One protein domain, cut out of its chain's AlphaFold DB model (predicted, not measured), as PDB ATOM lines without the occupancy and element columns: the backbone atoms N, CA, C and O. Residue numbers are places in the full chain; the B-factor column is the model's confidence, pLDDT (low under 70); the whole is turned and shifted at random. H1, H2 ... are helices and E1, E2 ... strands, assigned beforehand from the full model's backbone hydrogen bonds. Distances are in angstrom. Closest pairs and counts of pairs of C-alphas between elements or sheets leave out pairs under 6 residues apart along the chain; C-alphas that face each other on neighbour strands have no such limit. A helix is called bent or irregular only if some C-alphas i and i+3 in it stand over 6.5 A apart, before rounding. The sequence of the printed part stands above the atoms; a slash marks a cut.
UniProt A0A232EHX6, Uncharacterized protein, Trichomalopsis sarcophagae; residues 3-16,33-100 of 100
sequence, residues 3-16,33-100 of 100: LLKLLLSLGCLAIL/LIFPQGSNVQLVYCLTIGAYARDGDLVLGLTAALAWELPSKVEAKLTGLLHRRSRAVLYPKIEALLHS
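Overview. This is residues 3 to 16 and 33 to 100 of the 100 residues of an uncharacterized protein of Trichomalopsis sarcophagae (UniProt A0A232EHX6). A long, narrow hairpin of two strands, E1 and E2, runs along most of the longest axis, with its turn, residues 52 to 57, sticking out at one end. Near the hairpin's other end the short helix H2 and then the longer helix H3 make a loose head, while H1, on the far side of a cut in the chain, is a detached helix with nothing packed on it. The printed part has 82 residues, with three named helices and two named strands in the order H1, E1, E2, H2, H3; the two strands form an antiparallel sheet, and the class is mixed, helices and strands. The whole is extended, with a radius of gyration of the C-alphas of 21.2 A, and its outline of 59 by 39 by 24 A is only just elongated.

Arrangement. H1, residues 3 to 16, stands free over its full length. E1, residues 40 to 51, and E2, residues 58 to 69, are antiparallel neighbours and a hairpin, with an angle of 169 degrees between their directions. The C-alphas of Asn 40 and Glu 69 face each other at 4.7 A, and those of Ala 51 and Leu 58 at 5.4 A. Within hydrogen-bond range across the pair are, for instance, N 45 and O 64, 2.8 A, and N 62 and O 47, 2.8 A. H2, residues 76 to 81, is apart from E1. H3, residues 84 to 98, is apart from H2, E1 and E2. H1 is apart from E2, H2 and H3. In H1 and H2 every O i to N i+4 pair is within hydrogen-bond range; in H3 7 of 11 are.

Along the chain. H1 begins at C-alpha 3, at (264.864, 191.020, 199.138), and is 20.0 A long. E1 is 35.3 A long and begins at C-alpha 40, at (231.977, 172.855, 179.142); E2 is 36.4 A long. H2 has six residues and is 9.1 A long. H3 is 21.6 A long and ends at C-alpha 98, at (243.872, 172.472, 175.804). H3 is neither bent nor irregular, but only just: C-alphas 88 and 91 are 6.3 A apart.

Size, cuts and confidence. The two C-alphas farthest apart are those of Asp 55 and Ala 76, 59.2 A. Residues 17 to 32 are not printed, and C-alphas 16 and 33 are 27.3 A apart across this cut. Of the links that are printed whole, H2 to H3 is tight, and E1 to E2 and E2 to H2 are short. Residues 80 to 86, of which 84 to 86 belong to H3, stand free. The mean pLDDT of the printed part is 72.7; 32 residues are under 70, among them residues 8 to 16, 51 to 58 and 74 to 80.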
ATOM      1  N   LEU A   3     264.566 190.160 200.283       63.25
ATOM      2  CA  LEU A   3     264.864 191.020 199.138       63.25
ATOM      3  C   LEU A   3     265.619 190.276 198.019       63.25
ATOM      4  O   LEU A   3     265.344 190.489 196.843       63.25
ATOM      5  N   LEU A   4     266.518 189.347 198.377       64.38
ATOM      6  CA  LEU A   4     267.284 188.553 197.407       64.38
ATOM      7  C   LEU A   4     266.402 187.521 196.678       64.38
ATOM      8  O   LEU A   4     266.592 187.279 195.489       64.38
ATOM      9  N   LYS A   5     265.393 186.963 197.363       62.78
ATOM     10  CA  LYS A   5     264.397 186.054 196.768       62.78
ATOM     11  C   LYS A   5     263.458 186.797 195.818       62.78
ATOM     12  O   LYS A   5     263.151 186.290 194.742       62.78
ATOM     13  N   LEU A   6     263.064 188.018 196.186       65.19
ATOM     14  CA  LEU A   6     262.279 188.905 195.328       65.19
ATOM     15  C   LEU A   6     263.040 189.265 194.045       65.19
ATOM     16  O   LEU A   6     262.488 189.103 192.960       65.19
ATOM     17  N   LEU A   7     264.319 189.639 194.145       70.62
ATOM     18  CA  LEU A   7     265.173 189.940 192.987       70.62
ATOM     19  C   LEU A   7     265.374 188.732 192.059       70.62
ATOM     20  O   LEU A   7     265.295 188.886 190.841       70.62
ATOM     21  N   LEU A   8     265.554 187.528 192.614       65.56
ATOM     22  CA  LEU A   8     265.636 186.293 191.827       65.56
ATOM     23  C   LEU A   8     264.315 185.971 191.117       65.56
ATOM     24  O   LEU A   8     264.332 185.587 189.952       65.56
ATOM     25  N   SER A   9     263.173 186.170 191.782       64.19
ATOM     26  CA  SER A   9     261.854 185.946 191.175       64.19
ATOM     27  C   SER A   9     261.526 186.960 190.074       64.19
ATOM     28  O   SER A   9     261.031 186.568 189.021       64.19
ATOM     29  N   LEU A  10     261.871 188.239 190.262       64.69
ATOM     30  CA  LEU A  10     261.704 189.292 189.254       64.69
ATOM     31  C   LEU A  10     262.644 189.084 188.061       64.69
ATOM     32  O   LEU A  10     262.216 189.240 186.920       64.69
ATOM     33  N   GLY A  11     263.887 188.661 188.308       61.09
ATOM     34  CA  GLY A  11     264.833 188.274 187.259       61.09
ATOM     35  C   GLY A  11     264.355 187.060 186.456       61.09
ATOM     36  O   GLY A  11     264.375 187.092 185.229       61.09
ATOM     37  N   CYS A  12     263.839 186.021 187.122       57.41
ATOM     38  CA  CYS A  12     263.256 184.851 186.455       57.41
ATOM     39  C   CYS A  12     262.006 185.204 185.640       57.41
ATOM     40  O   CYS A  12     261.841 184.711 184.524       57.41
ATOM     41  N   LEU A  13     261.140 186.073 186.170       56.34
ATOM     42  CA  LEU A  13     259.940 186.524 185.468       56.34
ATOM     43  C   LEU A  13     260.305 187.360 184.230       56.34
ATOM     44  O   LEU A  13     259.682 187.198 183.186       56.34
ATOM     45  N   ALA A  14     261.351 188.189 184.307       55.28
ATOM     46  CA  ALA A  14     261.846 188.957 183.165       55.28
ATOM     47  C   ALA A  14     262.445 188.056 182.066       55.28
ATOM     48  O   ALA A  14     262.169 188.275 180.888       55.28
ATOM     49  N   ILE A  15     263.198 187.011 182.430       55.66
ATOM     50  CA  ILE A  15     263.793 186.064 181.466       55.66
ATOM     51  C   ILE A  15     262.714 185.213 180.773       55.66
ATOM     52  O   ILE A  15     262.813 184.977 179.572       55.66
ATOM     53  N   LEU A  16     261.652 184.802 181.480       50.03
ATOM     54  CA  LEU A  16     260.528 184.072 180.872       50.03
ATOM     55  C   LEU A  16     259.665 184.946 179.951       50.03
ATOM     56  O   LEU A  16     259.083 184.434 178.996       50.03
ATOM     57  N   LEU A  33     238.255 176.735 165.831       70.06
ATOM     58  CA  LEU A  33     238.511 175.883 166.979       70.06
ATOM     59  C   LEU A  33     237.256 175.030 167.161       70.06
ATOM     60  O   LEU A  33     236.169 175.581 167.336       70.06
ATOM     61  N   ILE A  34     237.393 173.714 167.021       71.25
ATOM     62  CA  ILE A  34     236.294 172.766 167.213       71.25
ATOM     63  C   ILE A  34     236.546 172.100 168.555       71.25
ATOM     64  O   ILE A  34     237.566 171.437 168.732       71.25
ATOM     65  N   PHE A  35     235.638 172.312 169.499       76.31
ATOM     66  CA  PHE A  35     235.717 171.661 170.795       76.31
ATOM     67  C   PHE A  35     235.157 170.236 170.701       76.31
ATOM     68  O   PHE A  35     234.161 170.024 169.998       76.31
ATOM     69  N   PRO A  36     235.778 169.257 171.384       73.06
ATOM     70  CA  PRO A  36     235.246 167.904 171.449       73.06
ATOM     71  C   PRO A  36     233.859 167.905 172.104       73.06
ATOM     72  O   PRO A  36     233.532 168.781 172.911       73.06
ATOM     73  N   GLN A  37     233.028 166.929 171.738       75.31
ATOM     74  CA  GLN A  37     231.689 166.812 172.312       75.31
ATOM     75  C   GLN A  37     231.775 166.559 173.821       75.31
ATOM     76  O   GLN A  37     232.565 165.732 174.265       75.31
ATOM     77  N   GLY A  38     230.973 167.299 174.593       72.50
ATOM     78  CA  GLY A  38     230.990 167.256 176.059       72.50
ATOM     79  C   GLY A  38     231.904 168.289 176.730       72.50
ATOM     80  O   GLY A  38     232.028 168.272 177.951       72.50
ATOM     81  N   SER A  39     232.527 169.200 175.974       76.88
ATOM     82  CA  SER A  39     233.289 170.313 176.555       76.88
ATOM     83  C   SER A  39     232.372 171.377 177.181       76.88
ATOM     84  O   SER A  39     231.393 171.810 176.567       76.88
ATOM     85  N   ASN A  40     232.708 171.831 178.391       81.38
ATOM     86  CA  ASN A  40     231.977 172.855 179.142       81.38
ATOM     87  C   ASN A  40     232.967 173.884 179.712       81.38
ATOM     88  O   ASN A  40     234.062 173.521 180.145       81.38
ATOM     89  N   VAL A  41     232.592 175.164 179.707       82.44
ATOM     90  CA  VAL A  41     233.342 176.230 180.382       82.44
ATOM     91  C   VAL A  41     232.643 176.567 181.689       82.44
ATOM     92  O   VAL A  41     231.503 177.030 181.692       82.44
ATOM     93  N   GLN A  42     233.359 176.378 182.795       86.06
ATOM     94  CA  GLN A  42     232.867 176.666 184.136       86.06
ATOM     95  C   GLN A  42     233.658 177.818 184.750       86.06
ATOM     96  O   GLN A  42     234.888 177.803 184.779       86.06
ATOM     97  N   LEU A  43     232.939 178.822 185.245       83.94
ATOM     98  CA  LEU A  43     233.479 179.952 185.984       83.94
ATOM     99  C   LEU A  43     232.891 179.926 187.392       83.94
ATOM    100  O   LEU A  43     231.684 180.084 187.565       83.94
ATOM    101  N   VAL A  44     233.746 179.735 188.393       89.94
ATOM    102  CA  VAL A  44     233.349 179.715 189.803       89.94
ATOM    103  C   VAL A  44     234.010 180.886 190.509       89.94
ATOM    104  O   VAL A  44     235.226 181.059 190.445       89.94
ATOM    105  N   TYR A  45     233.196 181.698 191.172       86.25
ATOM    106  CA  TYR A  45     233.625 182.834 191.966       86.25
ATOM    107  C   TYR A  45     233.209 182.635 193.420       86.25
ATOM    108  O   TYR A  45     232.026 182.474 193.731       86.25
ATOM    109  N   CYS A  46     234.195 182.671 194.309       90.88
ATOM    110  CA  CYS A  46     234.005 182.565 195.747       90.88
ATOM    111  C   CYS A  46     234.422 183.885 196.384       90.88
ATOM    112  O   CYS A  46     235.569 184.312 196.246       90.88
ATOM    113  N   LEU A  47     233.500 184.516 197.097       83.75
ATOM    114  CA  LEU A  47     233.742 185.730 197.858       83.75
ATOM    115  C   LEU A  47     233.400 185.464 199.316       83.75
ATOM    116  O   LEU A  47     232.333 184.952 199.629       83.75
ATOM    117  N   THR A  48     234.307 185.824 200.214       84.56
ATOM    118  CA  THR A  48     234.060 185.771 201.656       84.56
ATOM    119  C   THR A  48     234.141 187.190 202.194       84.56
ATOM    120  O   THR A  48     235.174 187.842 202.054       84.56
ATOM    121  N   ILE A  49     233.046 187.685 202.762       79.00
ATOM    122  CA  ILE A  49     232.958 189.011 203.371       79.00
ATOM    123  C   ILE A  49     232.959 188.812 204.887       79.00
ATOM    124  O   ILE A  49     232.016 188.253 205.444       79.00
ATOM    125  N   GLY A  50     234.027 189.258 205.549       75.62
ATOM    126  CA  GLY A  50     234.084 189.338 207.010       75.62
ATOM    127  C   GLY A  50     233.530 190.680 207.478       75.62
ATOM    128  O   GLY A  50     234.075 191.726 207.121       75.62
ATOM    129  N   ALA A  51     232.449 190.671 208.253       66.56
ATOM    130  CA  ALA A  51     231.883 191.879 208.838       66.56
ATOM    131  C   ALA A  51     232.484 192.114 210.234       66.56
ATOM    132  O   ALA A  51     231.978 191.602 211.224       66.56
ATOM    133  N   TYR A  52     233.530 192.942 210.326       64.88
ATOM    134  CA  TYR A  52     234.156 193.353 211.600       64.88
ATOM    135  C   TYR A  52     233.358 194.438 212.359       64.88
ATOM    136  O   TYR A  52     233.925 195.238 213.099       64.88
ATOM    137  N   ALA A  53     232.046 194.556 212.122       62.47
ATOM    138  CA  ALA A  53     231.304 195.766 212.478       62.47
ATOM    139  C   ALA A  53     230.807 195.831 213.936       62.47
ATOM    140  O   ALA A  53     230.575 196.944 214.404       62.47
ATOM    141  N   ARG A  54     230.661 194.720 214.673       58.53
ATOM    142  CA  ARG A  54     230.367 194.687 216.126       58.53
ATOM    143  C   ARG A  54     230.668 193.311 216.723       58.53
ATOM    144  O   ARG A  54     230.822 192.358 215.972       58.53
ATOM    145  N   ASP A  55     230.739 193.250 218.057       56.16
ATOM    146  CA  ASP A  55     231.021 192.065 218.882       56.16
ATOM    147  C   ASP A  55     230.171 190.853 218.459       56.16
ATOM    148  O   ASP A  55     229.010 190.707 218.842       56.16
ATOM    149  N   GLY A  56     230.750 190.019 217.601       62.44
ATOM    150  CA  GLY A  56     230.057 188.952 216.893       62.44
ATOM    151  C   GLY A  56     230.636 188.816 215.493       62.44
ATOM    152  O   GLY A  56     230.118 189.407 214.549       62.44
ATOM    153  N   ASP A  57     231.721 188.048 215.374       66.56
ATOM    154  CA  ASP A  57     232.362 187.731 214.096       66.56
ATOM    155  C   ASP A  57     231.345 187.086 213.143       66.56
ATOM    156  O   ASP A  57     231.043 185.894 213.228       66.56
ATOM    157  N   LEU A  58     230.801 187.881 212.221       63.97
ATOM    158  CA  LEU A  58     229.926 187.397 211.164       63.97
ATOM    159  C   LEU A  58     230.739 187.270 209.877       63.97
ATOM    160  O   LEU A  58     231.147 188.261 209.268       63.97
ATOM    161  N   VAL A  59     230.944 186.028 209.448       72.94
ATOM    162  CA  VAL A  59     231.589 185.700 208.175       72.94
ATOM    163  C   VAL A  59     230.520 185.232 207.196       72.94
ATOM    164  O   VAL A  59     229.849 184.229 207.431       72.94
ATOM    165  N   LEU A  60     230.355 185.959 206.091       76.12
ATOM    166  CA  LEU A  60     229.413 185.628 205.025       76.12
ATOM    167  C   LEU A  60     230.168 185.093 203.808       76.12
ATOM    168  O   LEU A  60     231.054 185.757 203.272       76.12
ATOM    169  N   GLY A  61     229.793 183.898 203.356       83.25
ATOM    170  CA  GLY A  61     230.283 183.305 202.113       83.25
ATOM    171  C   GLY A  61     229.276 183.495 200.982       83.25
ATOM    172  O   GLY A  61     228.115 183.116 201.114       83.25
ATOM    173  N   LEU A  62     229.723 184.056 199.862       80.88
ATOM    174  CA  LEU A  62     228.980 184.138 198.610       80.88
ATOM    175  C   LEU A  62     229.691 183.274 197.564       80.88
ATOM    176  O   LEU A  62     230.861 183.498 197.247       80.88
ATOM    177  N   THR A  63     228.975 182.312 196.993       90.19
ATOM    178  CA  THR A  63     229.480 181.488 195.892       90.19
ATOM    179  C   THR A  63     228.588 181.681 194.678       90.19
ATOM    180  O   THR A  63     227.384 181.447 194.741       90.19
ATOM    181  N   ALA A  64     229.185 182.105 193.567       87.56
ATOM    182  CA  ALA A  64     228.530 182.206 192.271       87.56
ATOM    183  C   ALA A  64     229.225 181.257 191.293       87.56
ATOM    184  O   ALA A  64     230.443 181.313 191.128       87.56
ATOM    185  N   ALA A  65     228.461 180.387 190.639       88.31
ATOM    186  CA  ALA A  65     228.972 179.471 189.628       88.31
ATOM    187  C   ALA A  65     228.183 179.645 188.329       88.31
ATOM    188  O   ALA A  65     226.953 179.690 188.341       88.31
ATOM    189  N   LEU A  66     228.900 179.741 187.215       86.25
ATOM    190  CA  LEU A  66     228.349 179.803 185.869       86.25
ATOM    191  C   LEU A  66     228.932 178.652 185.056       86.25
ATOM    192  O   LEU A  66     230.149 178.529 184.941       86.25
ATOM    193  N   ALA A  67     228.064 177.833 184.474       86.88
ATOM    194  CA  ALA A  67     228.449 176.778 183.547       86.88
ATOM    195  C   ALA A  67     227.864 177.096 182.171       86.88
ATOM    196  O   ALA A  67     226.668 177.365 182.052       86.88
ATOM    197  N   TRP A  68     228.707 177.079 181.142       83.69
ATOM    198  CA  TRP A  68     228.307 177.329 179.764       83.69
ATOM    199  C   TRP A  68     228.711 176.152 178.883       83.69
ATOM    200  O   TRP A  68     229.882 175.768 178.824       83.69
ATOM    201  N   GLU A  69     227.744 175.587 178.168       77.69
ATOM    202  CA  GLU A  69     228.008 174.508 177.219       77.69
ATOM    203  C   GLU A  69     228.654 175.065 175.953       77.69
ATOM    204  O   GLU A  69     228.157 176.015 175.338       77.69
ATOM    205  N   LEU A  70     229.789 174.489 175.555       78.50
ATOM    206  CA  LEU A  70     230.508 174.964 174.383       78.50
ATOM    207  C   LEU A  70     229.925 174.351 173.105       78.50
ATOM    208  O   LEU A  70     229.796 173.128 173.009       78.50
ATOM    209  N   PRO A  71     229.603 175.168 172.083       65.62
ATOM    210  CA  PRO A  71     229.042 174.658 170.844       65.62
ATOM    211  C   PRO A  71     230.086 173.827 170.090       65.62
ATOM    212  O   PRO A  71     231.132 174.330 169.675       65.62
ATOM    213  N   SER A  72     229.777 172.549 169.861       68.94
ATOM    214  CA  SER A  72     230.650 171.619 169.127       68.94
ATOM    215  C   SER A  72     230.646 171.854 167.609       68.94
ATOM    216  O   SER A  72     231.417 171.236 166.878       68.94
ATOM    217  N   LYS A  73     229.739 172.703 167.108       70.38
ATOM    218  CA  LYS A  73     229.607 173.057 165.691       70.38
ATOM    219  C   LYS A  73     229.852 174.552 165.525       70.38
ATOM    220  O   LYS A  73     229.314 175.368 166.266       70.38
ATOM    221  N   VAL A  74     230.663 174.912 164.532       65.81
ATOM    222  CA  VAL A  74     230.934 176.315 164.209       65.81
ATOM    223  C   VAL A  74     229.714 176.890 163.500       65.81
ATOM    224  O   VAL A  74     229.538 176.710 162.297       65.81
ATOM    225  N   GLU A  75     228.862 177.592 164.239       66.94
ATOM    226  CA  GLU A  75     227.762 178.323 163.623       66.94
ATOM    227  C   GLU A  75     228.285 179.563 162.884       66.94
ATOM    228  O   GLU A  75     229.054 180.377 163.416       66.94
ATOM    229  N   ALA A  76     227.837 179.740 161.638       65.69
ATOM    230  CA  ALA A  76     228.191 180.898 160.815       65.69
ATOM    231  C   ALA A  76     227.768 182.229 161.472       65.69
ATOM    232  O   ALA A  76     228.434 183.247 161.297       65.69
ATOM    233  N   LYS A  77     226.715 182.207 162.300       67.12
ATOM    234  CA  LYS A  77     226.222 183.372 163.047       67.12
ATOM    235  C   LYS A  77     227.186 183.809 164.154       67.12
ATOM    236  O   LYS A  77     227.516 184.988 164.244       67.12
ATOM    237  N   LEU A  78     227.728 182.865 164.930       67.00
ATOM    238  CA  LEU A  78     228.749 183.140 165.954       67.00
ATOM    239  C   LEU A  78     230.062 183.625 165.321       67.00
ATOM    240  O   LEU A  78     230.723 184.548 165.799       67.00
ATOM    241  N   THR A  79     230.383 183.052 164.164       65.69
ATOM    242  CA  THR A  79     231.471 183.491 163.288       65.69
ATOM    243  C   THR A  79     231.233 184.911 162.756       65.69
ATOM    244  O   THR A  79     232.196 185.559 162.381       65.69
ATOM    245  N   GLY A  80     230.015 185.448 162.735       68.75
ATOM    246  CA  GLY A  80     229.764 186.855 162.400       68.75
ATOM    247  C   GLY A  80     230.054 187.819 163.557       68.75
ATOM    248  O   GLY A  80     230.543 188.921 163.329       68.75
ATOM    249  N   LEU A  81     229.804 187.386 164.798       72.44
ATOM    250  CA  LEU A  81     229.914 188.219 166.005       72.44
ATOM    251  C   LEU A  81     231.352 188.376 166.511       72.44
ATOM    252  O   LEU A  81     231.705 189.394 167.104       72.44
ATOM    253  N   LEU A  82     232.209 187.383 166.274       69.81
ATOM    254  CA  LEU A  82     233.605 187.448 166.694       69.81
ATOM    255  C   LEU A  82     234.434 188.278 165.708       69.81
ATOM    256  O   LEU A  82     234.597 187.913 164.545       69.81
ATOM    257  N   HIS A  83     235.039 189.372 166.162       74.12
ATOM    258  CA  HIS A  83     235.886 190.198 165.303       74.12
ATOM    259  C   HIS A  83     237.094 189.404 164.756       74.12
ATOM    260  O   HIS A  83     237.714 188.600 165.453       74.12
ATOM    261  N   ARG A  84     237.462 189.605 163.482       70.62
ATOM    262  CA  ARG A  84     238.504 188.806 162.797       70.62
ATOM    263  C   ARG A  84     239.852 188.811 163.533       70.62
ATOM    264  O   ARG A  84     240.528 187.784 163.557       70.62
ATOM    265  N   ARG A  85     240.239 189.947 164.132       72.06
ATOM    266  CA  ARG A  85     241.509 190.067 164.872       72.06
ATOM    267  C   ARG A  85     241.529 189.240 166.154       72.06
ATOM    268  O   ARG A  85     242.539 188.595 166.413       72.06
ATOM    269  N   SER A  86     240.436 189.216 166.923       71.31
ATOM    270  CA  SER A  86     240.411 188.477 168.191       71.31
ATOM    271  C   SER A  86     240.582 186.975 167.957       71.31
ATOM    272  O   SER A  86     241.340 186.328 168.671       71.31
ATOM    273  N   ARG A  87     240.004 186.428 166.880       73.56
ATOM    274  CA  ARG A  87     240.119 184.998 166.531       73.56
ATOM    275  C   ARG A  87     241.535 184.536 166.203       73.56
ATOM    276  O   ARG A  87     241.920 183.439 166.590       73.56
ATOM    277  N   ALA A  88     242.320 185.373 165.525       71.94
ATOM    278  CA  ALA A  88     243.692 185.031 165.143       71.94
ATOM    279  C   ALA A  88     244.652 184.917 166.343       71.94
ATOM    280  O   ALA A  88     245.714 184.300 166.218       71.94
ATOM    281  N   VAL A  89     244.283 185.527 167.474       78.75
ATOM    282  CA  VAL A  89     245.064 185.541 168.718       78.75
ATOM    283  C   VAL A  89     244.504 184.542 169.732       78.75
ATOM    284  O   VAL A  89     245.266 183.809 170.353       78.75
ATOM    285  N   LEU A  90     243.180 184.479 169.880       78.12
ATOM    286  CA  LEU A  90     242.518 183.706 170.931       78.12
ATOM    287  C   LEU A  90     242.579 182.191 170.680       78.12
ATOM    288  O   LEU A  90     242.900 181.436 171.586       78.12
ATOM    289  N   TYR A  91     242.315 181.737 169.451       79.75
ATOM    290  CA  TYR A  91     242.252 180.305 169.128       79.75
ATOM    291  C   TYR A  91     243.562 179.541 169.330       79.75
ATOM    292  O   TYR A  91     243.502 178.503 169.982       79.75
ATOM    293  N   PRO A  92     244.734 180.013 168.859       78.75
ATOM    294  CA  PRO A  92     245.982 179.298 169.119       78.75
ATOM    295  C   PRO A  92     246.326 179.273 170.611       78.75
ATOM    296  O   PRO A  92     246.914 178.308 171.082       78.75
ATOM    297  N   LYS A  93     245.929 180.305 171.365       81.50
ATOM    298  CA  LYS A  93     246.137 180.344 172.813       81.50
ATOM    299  C   LYS A  93     245.249 179.331 173.533       81.50
ATOM    300  O   LYS A  93     245.730 178.644 174.419       81.50
ATOM    301  N   ILE A  94     243.984 179.205 173.132       80.25
ATOM    302  CA  ILE A  94     243.077 178.194 173.696       80.25
ATOM    303  C   ILE A  94     243.509 176.779 173.290       80.25
ATOM    304  O   ILE A  94     243.493 175.892 174.128       80.25
ATOM    305  N   GLU A  95     243.934 176.564 172.041       81.31
ATOM    306  CA  GLU A  95     244.473 175.270 171.587       81.31
ATOM    307  C   GLU A  95     245.721 174.890 172.400       81.31
ATOM    308  O   GLU A  95     245.817 173.765 172.872       81.31
ATOM    309  N   ALA A  96     246.626 175.840 172.660       81.69
ATOM    310  CA  ALA A  96     247.776 175.609 173.531       81.69
ATOM    311  C   ALA A  96     247.374 175.266 174.977       81.69
ATOM    312  O   ALA A  96     247.978 174.377 175.560       81.69
ATOM    313  N   LEU A  97     246.347 175.921 175.532       79.44
ATOM    314  CA  LEU A  97     245.823 175.619 176.874       79.44
ATOM    315  C   LEU A  97     245.108 174.263 176.958       79.44
ATOM    316  O   LEU A  97     245.068 173.660 178.019       79.44
ATOM    317  N   LEU A  98     244.506 173.794 175.863       74.50
ATOM    318  CA  LEU A  98     243.872 172.472 175.804       74.50
ATOM    319  C   LEU A  98     244.896 171.337 175.680       74.50
ATOM    320  O   LEU A  98     244.583 170.198 176.013       74.50
ATOM    321  N   HIS A  99     246.084 171.637 175.152       75.75
ATOM    322  CA  HIS A  99     247.167 170.676 174.942       75.75
ATOM    323  C   HIS A  99     248.279 170.748 176.004       75.75
ATOM    324  O   HIS A  99     249.240 169.985 175.895       75.75
ATOM    325  N   SER A 100     248.171 171.647 176.989       58.19
ATOM    326  CA  SER A 100     249.068 171.746 178.152       58.19
ATOM    327  C   SER A 100     248.575 170.893 179.310       58.19
ATOM    328  O   SER A 100     249.411 170.180 179.900       58.19
TER     329      SER A 100